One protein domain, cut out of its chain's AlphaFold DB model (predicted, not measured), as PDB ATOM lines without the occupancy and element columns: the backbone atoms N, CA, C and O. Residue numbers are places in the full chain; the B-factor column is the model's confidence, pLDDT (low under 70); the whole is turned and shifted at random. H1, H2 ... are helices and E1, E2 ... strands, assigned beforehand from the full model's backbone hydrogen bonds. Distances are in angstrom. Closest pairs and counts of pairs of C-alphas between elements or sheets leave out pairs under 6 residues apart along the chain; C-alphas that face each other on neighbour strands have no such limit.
ATOM      1  N   ASP A   7     494.002 301.000 389.492       53.12
ATOM      2  CA  ASP A   7     493.893 302.432 389.190       53.12
ATOM      3  C   ASP A   7     495.189 303.000 388.585       53.12
ATOM      4  O   ASP A   7     495.146 303.862 387.705       53.12
ATOM      5  N   SER A   8     496.347 302.461 388.981       58.62
ATOM      6  CA  SER A   8     497.656 302.834 388.423       58.62
ATOM      7  C   SER A   8     497.855 302.417 386.956       58.62
ATOM      8  O   SER A   8     498.703 302.988 386.270       58.62
ATOM      9  N   CYS A   9     497.045 301.486 386.448       73.31
ATOM     10  CA  CYS A   9     497.085 300.999 385.068       73.31
ATOM     11  C   CYS A   9     495.963 301.580 384.184       73.31
ATOM     12  O   CYS A   9     495.830 301.171 383.031       73.31
ATOM     13  N   GLY A  10     495.144 302.511 384.694       86.44
ATOM     14  CA  GLY A  10     494.025 303.100 383.947       86.44
ATOM     15  C   GLY A  10     492.771 302.221 383.873       86.44
ATOM     16  O   GLY A  10     491.936 302.432 382.995       86.44
ATOM     17  N   PHE A  11     492.623 301.254 384.780       88.88
ATOM     18  CA  PHE A  11     491.422 300.431 384.931       88.88
ATOM     19  C   PHE A  11     490.887 300.561 386.356       88.88
ATOM     20  O   PHE A  11     491.668 300.711 387.284       88.88
ATOM     21  N   HIS A  12     489.580 300.430 386.556       89.88
ATOM     22  CA  HIS A  12     489.011 300.254 387.892       89.88
ATOM     23  C   HIS A  12     488.357 298.878 388.004       89.88
ATOM     24  O   HIS A  12     487.856 298.319 387.024       89.88
ATOM     25  N   ILE A  13     488.373 298.318 389.213       93.12
ATOM     26  CA  ILE A  13     487.702 297.050 389.505       93.12
ATOM     27  C   ILE A  13     486.194 297.304 389.510       93.12
ATOM     28  O   ILE A  13     485.687 298.003 390.387       93.12
ATOM     29  N   ALA A  14     485.496 296.731 388.535       93.75
ATOM     30  CA  ALA A  14     484.047 296.800 388.419       93.75
ATOM     31  C   ALA A  14     483.361 295.713 389.253       93.75
ATOM     32  O   ALA A  14     482.327 295.978 389.862       93.75
ATOM     33  N   ASP A  15     483.943 294.509 389.304       96.12
ATOM     34  CA  ASP A  15     483.371 293.382 390.042       96.12
ATOM     35  C   ASP A  15     484.444 292.410 390.557       96.12
ATOM     36  O   ASP A  15     485.533 292.287 389.985       96.12
ATOM     37  N   VAL A  16     484.120 291.713 391.645       96.44
ATOM     38  CA  VAL A  16     484.925 290.637 392.227       96.44
ATOM     39  C   VAL A  16     484.001 289.478 392.583       96.44
ATOM     40  O   VAL A  16     483.267 289.535 393.568       96.44
ATOM     41  N   LEU A  17     484.094 288.391 391.818       97.69
ATOM     42  CA  LEU A  17     483.307 287.181 392.017       97.69
ATOM     43  C   LEU A  17     484.170 286.071 392.643       97.69
ATOM     44  O   LEU A  17     485.030 285.508 391.957       97.69
ATOM     45  N   PRO A  18     483.964 285.724 393.927       97.06
ATOM     46  CA  PRO A  18     484.587 284.554 394.531       97.06
ATOM     47  C   PRO A  18     483.835 283.276 394.146       97.06
ATOM     48  O   PRO A  18     482.631 283.155 394.366       97.06
ATOM     49  N   ILE A  19     484.560 282.288 393.629       96.75
ATOM     50  CA  ILE A  19     484.044 280.950 393.329       96.75
ATOM     51  C   ILE A  19     484.838 279.942 394.145       96.75
ATOM     52  O   ILE A  19     486.038 279.774 393.937       96.75
ATOM     53  N   THR A  20     484.164 279.253 395.065       96.94
ATOM     54  CA  THR A  20     484.776 278.183 395.860       96.94
ATOM     55  C   THR A  20     484.427 276.827 395.272       96.94
ATOM     56  O   THR A  20     483.255 276.462 395.173       96.94
ATOM     57  N   THR A  21     485.452 276.056 394.931       96.50
ATOM     58  CA  THR A  21     485.324 274.675 394.469       96.50
ATOM     59  C   THR A  21     485.902 273.735 395.514       96.50
ATOM     60  O   THR A  21     486.942 274.011 396.111       96.50
ATOM     61  N   THR A  22     485.216 272.615 395.733       97.69
ATOM     62  CA  THR A  22     485.710 271.530 396.583       97.69
ATOM     63  C   THR A  22     486.053 270.324 395.725       97.69
ATOM     64  O   THR A  22     485.360 270.029 394.752       97.69
ATOM     65  N   PHE A  23     487.120 269.630 396.095       96.88
ATOM     66  CA  PHE A  23     487.637 268.460 395.406       96.88
ATOM     67  C   PHE A  23     487.738 267.305 396.396       96.88
ATOM     68  O   PHE A  23     488.241 267.478 397.505       96.88
ATOM     69  N   ARG A  24     487.257 266.128 395.989       96.44
ATOM     70  CA  ARG A  24     487.359 264.870 396.754       96.44
ATOM     71  C   ARG A  24     488.157 263.790 396.025       96.44
ATOM     72  O   ARG A  24     488.400 262.729 396.579       96.44
ATOM     73  N   ASP A  25     488.556 264.080 394.793       95.38
ATOM     74  CA  ASP A  25     489.432 263.254 393.975       95.38
ATOM     75  C   ASP A  25     490.697 264.055 393.672       95.38
ATOM     76  O   ASP A  25     490.623 265.162 393.126       95.38
ATOM     77  N   VAL A  26     491.847 263.494 394.039       96.50
ATOM     78  CA  VAL A  26     493.143 264.149 393.865       96.50
ATOM     79  C   VAL A  26     493.485 264.333 392.389       96.50
ATOM     80  O   VAL A  26     494.046 265.361 392.036       96.50
ATOM     81  N   THR A  27     493.089 263.408 391.509       94.69
ATOM     82  CA  THR A  27     493.411 263.490 390.074       94.69
ATOM     83  C   THR A  27     492.720 264.694 389.441       94.69
ATOM     84  O   THR A  27     493.308 265.453 388.670       94.69
ATOM     85  N   THR A  28     491.452 264.905 389.791       95.12
ATOM     86  CA  THR A  28     490.679 266.071 389.364       95.12
ATOM     87  C   THR A  28     491.220 267.352 389.990       95.12
ATOM     88  O   THR A  28     491.327 268.366 389.299       95.12
ATOM     89  N   ALA A  29     491.584 267.312 391.273       96.25
ATOM     90  CA  ALA A  29     492.170 268.456 391.959       96.25
ATOM     91  C   ALA A  29     493.504 268.873 391.333       96.25
ATOM     92  O   ALA A  29     493.724 270.056 391.105       96.25
ATOM     93  N   ASP A  30     494.367 267.918 391.001       96.50
ATOM     94  CA  ASP A  30     495.703 268.160 390.469       96.50
ATOM     95  C   ASP A  30     495.676 268.820 389.084       96.50
ATOM     96  O   ASP A  30     496.462 269.722 388.806       96.50
ATOM     97  N   ARG A  31     494.679 268.514 388.248       95.06
ATOM     98  CA  ARG A  31     494.475 269.235 386.974       95.06
ATOM     99  C   ARG A  31     494.265 270.739 387.160       95.06
ATOM    100  O   ARG A  31     494.586 271.512 386.259       95.06
ATOM    101  N   VAL A  32     493.713 271.147 388.303       93.81
ATOM    102  CA  VAL A  32     493.434 272.552 388.628       93.81
ATOM    103  C   VAL A  32     494.557 273.157 389.471       93.81
ATOM    104  O   VAL A  32     495.045 274.243 389.168       93.81
ATOM    105  N   LEU A  33     494.978 272.457 390.524       93.94
ATOM    106  CA  LEU A  33     495.899 272.949 391.548       93.94
ATOM    107  C   LEU A  33     497.370 272.665 391.202       93.94
ATOM    108  O   LEU A  33     498.248 273.441 391.578       93.94
ATOM    109  N   GLY A  34     497.641 271.615 390.425       96.00
ATOM    110  CA  GLY A  34     498.970 271.237 389.943       96.00
ATOM    111  C   GLY A  34     499.932 270.850 391.060       96.00
ATOM    112  O   GLY A  34     501.055 271.347 391.069       96.00
ATOM    113  N   PHE A  35     499.490 270.008 391.991       96.88
ATOM    114  CA  PHE A  35     500.295 269.424 393.059       96.88
ATOM    115  C   PHE A  35     501.577 268.780 392.530       96.88
ATOM    116  O   PHE A  35     502.645 269.121 393.029       96.88
ATOM    117  N   GLU A  36     501.495 267.930 391.502       97.19
ATOM    118  CA  GLU A  36     502.676 267.296 390.888       97.19
ATOM    119  C   GLU A  36     503.642 268.362 390.359       97.19
ATOM    120  O   GLU A  36     504.780 268.477 390.809       97.19
ATOM    121  N   ARG A  37     503.134 269.261 389.510       97.88
ATOM    122  CA  ARG A  37     503.920 270.339 388.896       97.88
ATOM    123  C   ARG A  37     504.574 271.280 389.913       97.88
ATOM    124  O   ARG A  37     505.683 271.757 389.685       97.88
ATOM    125  N   VAL A  38     503.867 271.662 390.977       97.38
ATOM    126  CA  VAL A  38     504.401 272.568 392.010       97.38
ATOM    127  C   VAL A  38     505.461 271.854 392.843       97.38
ATOM    128  O   VAL A  38     506.476 272.463 393.177       97.38
ATOM    129  N   THR A  39     505.263 270.569 393.119       98.06
ATOM    130  CA  THR A  39     506.221 269.742 393.848       98.06
ATOM    131  C   THR A  39     507.485 269.479 393.047       98.06
ATOM    132  O   THR A  39     508.570 269.651 393.595       98.06
ATOM    133  N   ASP A  40     507.383 269.203 391.747       98.12
ATOM    134  CA  ASP A  40     508.554 269.095 390.870       98.12
ATOM    135  C   ASP A  40     509.376 270.386 390.870       98.12
ATOM    136  O   ASP A  40     510.585 270.361 391.078       98.12
ATOM    137  N   ARG A  41     508.715 271.547 390.760       98.31
ATOM    138  CA  ARG A  41     509.396 272.850 390.860       98.31
ATOM    139  C   ARG A  41     510.063 273.060 392.219       98.31
ATOM    140  O   ARG A  41     511.118 273.684 392.287       98.31
ATOM    141  N   ALA A  42     509.451 272.580 393.300       98.38
ATOM    142  CA  ALA A  42     510.039 272.654 394.634       98.38
ATOM    143  C   ALA A  42     511.270 271.745 394.764       98.38
ATOM    144  O   ALA A  42     512.228 272.125 395.436       98.38
ATOM    145  N   VAL A  43     511.268 270.587 394.098       98.56
ATOM    146  CA  VAL A  43     512.436 269.703 393.999       98.56
ATOM    147  C   VAL A  43     513.548 270.362 393.189       98.56
ATOM    148  O   VAL A  43     514.674 270.449 393.674       98.56
ATOM    149  N   ASP A  44     513.233 270.897 392.009       98.44
ATOM    150  CA  ASP A  44     514.205 271.569 391.138       98.44
ATOM    151  C   ASP A  44     514.850 272.785 391.819       98.44
ATOM    152  O   ASP A  44     516.038 273.054 391.645       98.44
ATOM    153  N   ALA A  45     514.082 273.507 392.638       98.38
ATOM    154  CA  ALA A  45     514.570 274.638 393.421       98.38
ATOM    155  C   ALA A  45     515.292 274.235 394.725       98.38
ATOM    156  O   ALA A  45     515.767 275.106 395.453       98.38
ATOM    157  N   GLY A  46     515.373 272.939 395.045       98.12
ATOM    158  CA  GLY A  46     516.022 272.430 396.255       98.12
ATOM    159  C   GLY A  46     515.247 272.677 397.554       98.12
ATOM    160  O   GLY A  46     515.791 272.468 398.638       98.12
ATOM    161  N   TYR A  47     513.984 273.102 397.473       97.94
ATOM    162  CA  TYR A  47     513.106 273.267 398.636       97.94
ATOM    163  C   TYR A  47     512.549 271.939 399.151       97.94
ATOM    164  O   TYR A  47     512.110 271.857 400.298       97.94
ATOM    165  N   LEU A  48     512.565 270.898 398.316       97.94
ATOM    166  CA  LEU A  48     512.084 269.568 398.656       97.94
ATOM    167  C   LEU A  48     513.042 268.505 398.111       97.94
ATOM    168  O   LEU A  48     513.559 268.629 397.005       97.94
ATOM    169  N   THR A  49     513.287 267.437 398.871       98.44
ATOM    170  CA  THR A  49     514.025 266.285 398.334       98.44
ATOM    171  C   THR A  49     513.109 265.436 397.454       98.44
ATOM    172  O   THR A  49     511.900 265.386 397.686       98.44
ATOM    173  N   ARG A  50     513.674 264.715 396.477       98.12
ATOM    174  CA  ARG A  50     512.899 263.812 395.607       98.12
ATOM    175  C   ARG A  50     512.127 262.757 396.408       98.12
ATOM    176  O   ARG A  50     510.927 262.612 396.219       98.12
ATOM    177  N   ASP A  51     512.762 262.130 397.393       98.44
ATOM    178  CA  ASP A  51     512.090 261.167 398.274       98.44
ATOM    179  C   ASP A  51     510.932 261.788 399.071       98.44
ATOM    180  O   ASP A  51     509.921 261.136 399.329       98.44
ATOM    181  N   ALA A  52     511.073 263.041 399.519       98.00
ATOM    182  CA  ALA A  52     509.997 263.725 400.228       98.00
ATOM    183  C   ALA A  52     508.832 264.061 399.284       98.00
ATOM    184  O   ALA A  52     507.679 263.902 399.685       98.00
ATOM    185  N   ALA A  53     509.130 264.454 398.043       98.19
ATOM    186  CA  ALA A  53     508.140 264.667 396.994       98.19
ATOM    187  C   ALA A  53     507.346 263.392 396.685       98.19
ATOM    188  O   ALA A  53     506.118 263.419 396.716       98.19
ATOM    189  N   GLU A  54     508.029 262.268 396.468       98.12
ATOM    190  CA  GLU A  54     507.389 260.986 396.158       98.12
ATOM    191  C   GLU A  54     506.495 260.500 397.299       98.12
ATOM    192  O   GLU A  54     505.351 260.106 397.064       98.12
ATOM    193  N   ARG A  55     506.968 260.579 398.550       97.88
ATOM    194  CA  ARG A  55     506.146 260.222 399.717       97.88
ATOM    195  C   ARG A  55     504.906 261.102 399.832       97.88
ATOM    196  O   ARG A  55     503.828 260.592 400.122       97.88
ATOM    197  N   TRP A  56     505.055 262.405 399.612       96.12
ATOM    198  CA  TRP A  56     503.946 263.353 399.684       96.12
ATOM    199  C   TRP A  56     502.914 263.120 398.571       96.12
ATOM    200  O   TRP A  56     501.725 263.013 398.869       96.12
ATOM    201  N   LEU A  57     503.356 262.963 397.317       96.94
ATOM    202  CA  LEU A  57     502.475 262.664 396.181       96.94
ATOM    203  C   LEU A  57     501.761 261.322 396.354       96.94
ATOM    204  O   LEU A  57     500.561 261.229 396.112       96.94
ATOM    205  N   THR A  58     502.476 260.301 396.832       97.38
ATOM    206  CA  THR A  58     501.885 258.987 397.114       97.38
ATOM    207  C   THR A  58     500.805 259.104 398.180       97.38
ATOM    208  O   THR A  58     499.699 258.620 397.976       97.38
ATOM    209  N   HIS A  59     501.083 259.804 399.282       95.81
ATOM    210  CA  HIS A  59     500.108 260.003 400.352       95.81
ATOM    211  C   HIS A  59     498.845 260.720 399.856       95.81
ATOM    212  O   HIS A  59     497.737 260.289 400.164       95.81
ATOM    213  N   LEU A  60     498.997 261.763 399.032       95.25
ATOM    214  CA  LEU A  60     497.862 262.441 398.397       95.25
ATOM    215  C   LEU A  60     497.034 261.515 397.495       95.25
ATOM    216  O   LEU A  60     495.825 261.710 397.377       95.25
ATOM    217  N   ALA A  61     497.679 260.542 396.850       94.19
ATOM    218  CA  ALA A  61     497.038 259.608 395.932       94.19
ATOM    219  C   ALA A  61     496.346 258.426 396.611       94.19
ATOM    220  O   ALA A  61     495.388 257.888 396.056       94.19
ATOM    221  N   THR A  62     496.819 258.007 397.784       95.94
ATOM    222  CA  THR A  62     496.342 256.781 398.435       95.94
ATOM    223  C   THR A  62     495.394 257.024 399.601       95.94
ATOM    224  O   THR A  62     494.644 256.119 399.958       95.94
ATOM    225  N   GLU A  63     495.407 258.216 400.197       95.44
ATOM    226  CA  GLU A  63     494.591 258.535 401.370       95.44
ATOM    227  C   GLU A  63     493.300 259.291 401.022       95.44
ATOM    228  O   GLU A  63     493.186 259.888 399.946       95.44
ATOM    229  N   PRO A  64     492.302 259.313 401.931       96.06
ATOM    230  CA  PRO A  64     491.119 260.147 401.772       96.06
ATOM    231  C   PRO A  64     491.487 261.607 401.501       96.06
ATOM    232  O   PRO A  64     492.114 262.280 402.319       96.06
ATOM    233  N   PHE A  65     491.046 262.106 400.351       95.38
ATOM    234  CA  PHE A  65     491.423 263.422 399.868       95.38
ATOM    235  C   PHE A  65     490.281 264.432 400.017       95.38
ATOM    236  O   PHE A  65     489.121 264.172 399.685       95.38
ATOM    237  N   PHE A  66     490.627 265.630 400.483       96.19
ATOM    238  CA  PHE A  66     489.754 266.792 400.433       96.19
ATOM    239  C   PHE A  66     490.584 268.054 400.220       96.19
ATOM    240  O   PHE A  66     491.514 268.330 400.975       96.19
ATOM    241  N   ALA A  67     490.201 268.854 399.231       95.81
ATOM    242  CA  ALA A  67     490.733 270.194 399.034       95.81
ATOM    243  C   ALA A  67     489.600 271.180 398.752       95.81
ATOM    244  O   ALA A  67     488.586 270.834 398.145       95.81
ATOM    245  N   ALA A  68     489.793 272.427 399.163       96.44
ATOM    246  CA  ALA A  68     488.934 273.536 398.790       96.44
ATOM    247  C   ALA A  68     489.812 274.671 398.270       96.44
ATOM    248  O   ALA A  68     490.820 275.011 398.888       96.44
ATOM    249  N   ALA A  69     489.428 275.243 397.136       95.06
ATOM    250  CA  ALA A  69     490.102 276.391 396.558       95.06
ATOM    251  C   ALA A  69     489.068 277.449 396.195       95.06
ATOM    252  O   ALA A  69     488.018 277.137 395.631       95.06
ATOM    253  N   THR A  70     489.382 278.700 396.513       96.06
ATOM    254  CA  THR A  70     488.581 279.850 396.105       96.06
ATOM    255  C   THR A  70     489.328 280.593 395.014       96.06
ATOM    256  O   THR A  70     490.407 281.135 395.245       96.06
ATOM    257  N   GLN A  71     488.743 280.621 393.822       94.31
ATOM    258  CA  GLN A  71     489.201 281.454 392.726       94.31
ATOM    259  C   GLN A  71     488.434 282.774 392.757       94.31
ATOM    260  O   GLN A  71     487.205 282.788 392.778       94.31
ATOM    261  N   PHE A  72     489.159 283.887 392.733       95.81
ATOM    262  CA  PHE A  72     488.568 285.208 392.564       95.81
ATOM    263  C   PHE A  72     488.642 285.593 391.091       95.81
ATOM    264  O   PHE A  72     489.730 285.699 390.527       95.81
ATOM    265  N   ILE A  73     487.487 285.800 390.468       96.25
ATOM    266  CA  ILE A  73     487.398 286.407 389.143       96.25
ATOM    267  C   ILE A  73     487.227 287.907 389.354       96.25
ATOM    268  O   ILE A  73     486.255 288.344 389.964       96.25
ATOM    269  N   ILE A  74     488.191 288.686 388.874       96.31
ATOM    270  CA  ILE A  74     488.172 290.145 388.969       96.31
ATOM    271  C   ILE A  74     487.839 290.696 387.587       96.31
ATOM    272  O   ILE A  74     488.555 290.426 386.622       96.31
ATOM    273  N   VAL A  75     486.770 291.483 387.498       95.12
ATOM    274  CA  VAL A  75     486.427 292.232 386.288       95.12
ATOM    275  C   VAL A  75     486.952 293.649 386.459       95.12
ATOM    276  O   VAL A  75     486.484 294.394 387.319       95.12
ATOM    277  N   ALA A  76     487.933 294.018 385.641       94.31
ATOM    278  CA  ALA A  76     488.453 295.376 385.564       94.31
ATOM    279  C   ALA A  76     488.031 296.009 384.235       94.31
ATOM    280  O   ALA A  76     488.112 295.368 383.187       94.31
ATOM    281  N   VAL A  77     487.580 297.260 384.276       93.31
ATOM    282  CA  VAL A  77     487.155 298.013 383.086       93.31
ATOM    283  C   VAL A  77     487.946 299.315 382.981       93.31
ATOM    284  O   VAL A  77     488.391 299.826 384.013       93.31
ATOM    285  N   PRO A  78     488.165 299.857 381.767       91.56
ATOM    286  CA  PRO A  78     488.905 301.100 381.605       91.56
ATOM    287  C   PRO A  78     488.304 302.208 382.467       91.56
ATOM    288  O   PRO A  78     487.089 302.419 382.491       91.56
ATOM    289  N   SER A  79     489.160 302.932 383.173       84.62
ATOM    290  CA  SER A  79     488.774 304.172 383.829       84.62
ATOM    291  C   SER A  79     488.384 305.167 382.745       84.62
ATOM    292  O   SER A  79     489.083 305.296 381.739       84.62
TER     293      SER A  79
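This is residues 7 to 79 of the 88 residues of an uncharacterized protein of Nocardia africana (UniProt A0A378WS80). A long ribbon of two antiparallel strands, E1 and E2, makes most of the longest axis, and a small head of three helices is joined to one end of it. In the head, H2 and H3 fold back side by side as a helical hairpin that runs crosswise to the ribbon, while the short H1 sits in the corner between the ribbon's end and that hairpin; at the ribbon's other end E1 bends, and the first and last printed residues lie there near each other. The printed part has 73 residues, with three named helices and two named strands in the order E1, H1, H2, H3, E2 along the chain; the sheet's order is E1 - E2, all antiparallel, and the class is mixed, helices and strands. The whole is extended, with a radius of gyration of the C-alphas of 17.4 A, and its outline is flat, spanning 51 by 29 by 13 A.

The sheet is made of E1, residues 11 to 23, and E2, residues 67 to 78, which are antiparallel neighbours with 164 degrees between their N-to-C directions. C-alphas 22 and 68 face each other at 4.4 A, and C-alphas 11 and 78 do so at 4.2 A. Among the backbone pairs within hydrogen-bond range are N 23 and O 67, 2.8 A apart, and N 12 and O 77, 2.9 A apart. E1 bends by 61 degrees at residue 14. Beyond Phe 23 comes H1, residues 26 to 33; its closest C-alphas to E1 are those of Ala 29 and Phe 23, 5.7 A apart, and to E2 those of Ala 29 and Ala 67, 7.4 A apart. H2, residues 35 to 44, is close to H1 but not clearly touching, with the C-alphas of Asp 30 and Glu 36 closest at 7.0 A. Those two helices run the same way at a steep tilt of 66 degrees. H2 and H3, residues 50 to 62, form a helical hairpin: they touch, with the C-alphas of Val 43 and Arg 50 closest at 6.1 A, and run opposite ways at a shallow tilt of 8 degrees. H3 only just touches H1, with 3 pairs of C-alphas within 8 A and with its residues 60 to 61 alone. The closest C-alphas there are those of Val 26 and Ala 61, 6.3 A apart, and the two helices run opposite ways at a steep tilt of 60 degrees. H2 is apart from both strands, and H3 is apart from E1. Every O i to N i+4 pair is within hydrogen-bond range in H2 and H3; in H1 it is 3 of 4.

E1 begins at C-alpha 11, (491.422, 300.431, 384.931), and is 33.9 A long from first to last C-alpha. E2 is 35.5 A long and ends at C-alpha 78, (488.905, 301.100, 381.605). H3, the longest helix with 13 residues, begins at C-alpha 50, (512.899, 263.812, 395.607), and is 18.2 A long. H2 is 14.2 A long and H1 9.5 A.

The two C-alphas farthest apart are those of Asp 51 and Ser 79, at 51.0 A, while those of Asp 7 and Ser 79, the first and last printed residues, are 7.6 A apart. The printed part has no cut. The links E1 to H1, H1 to H2, H2 to H3 and H3 to E2 are tight. The mean pLDDT of the printed part is 94.5, and the model's confidence is under 70 at residues 7 to 8.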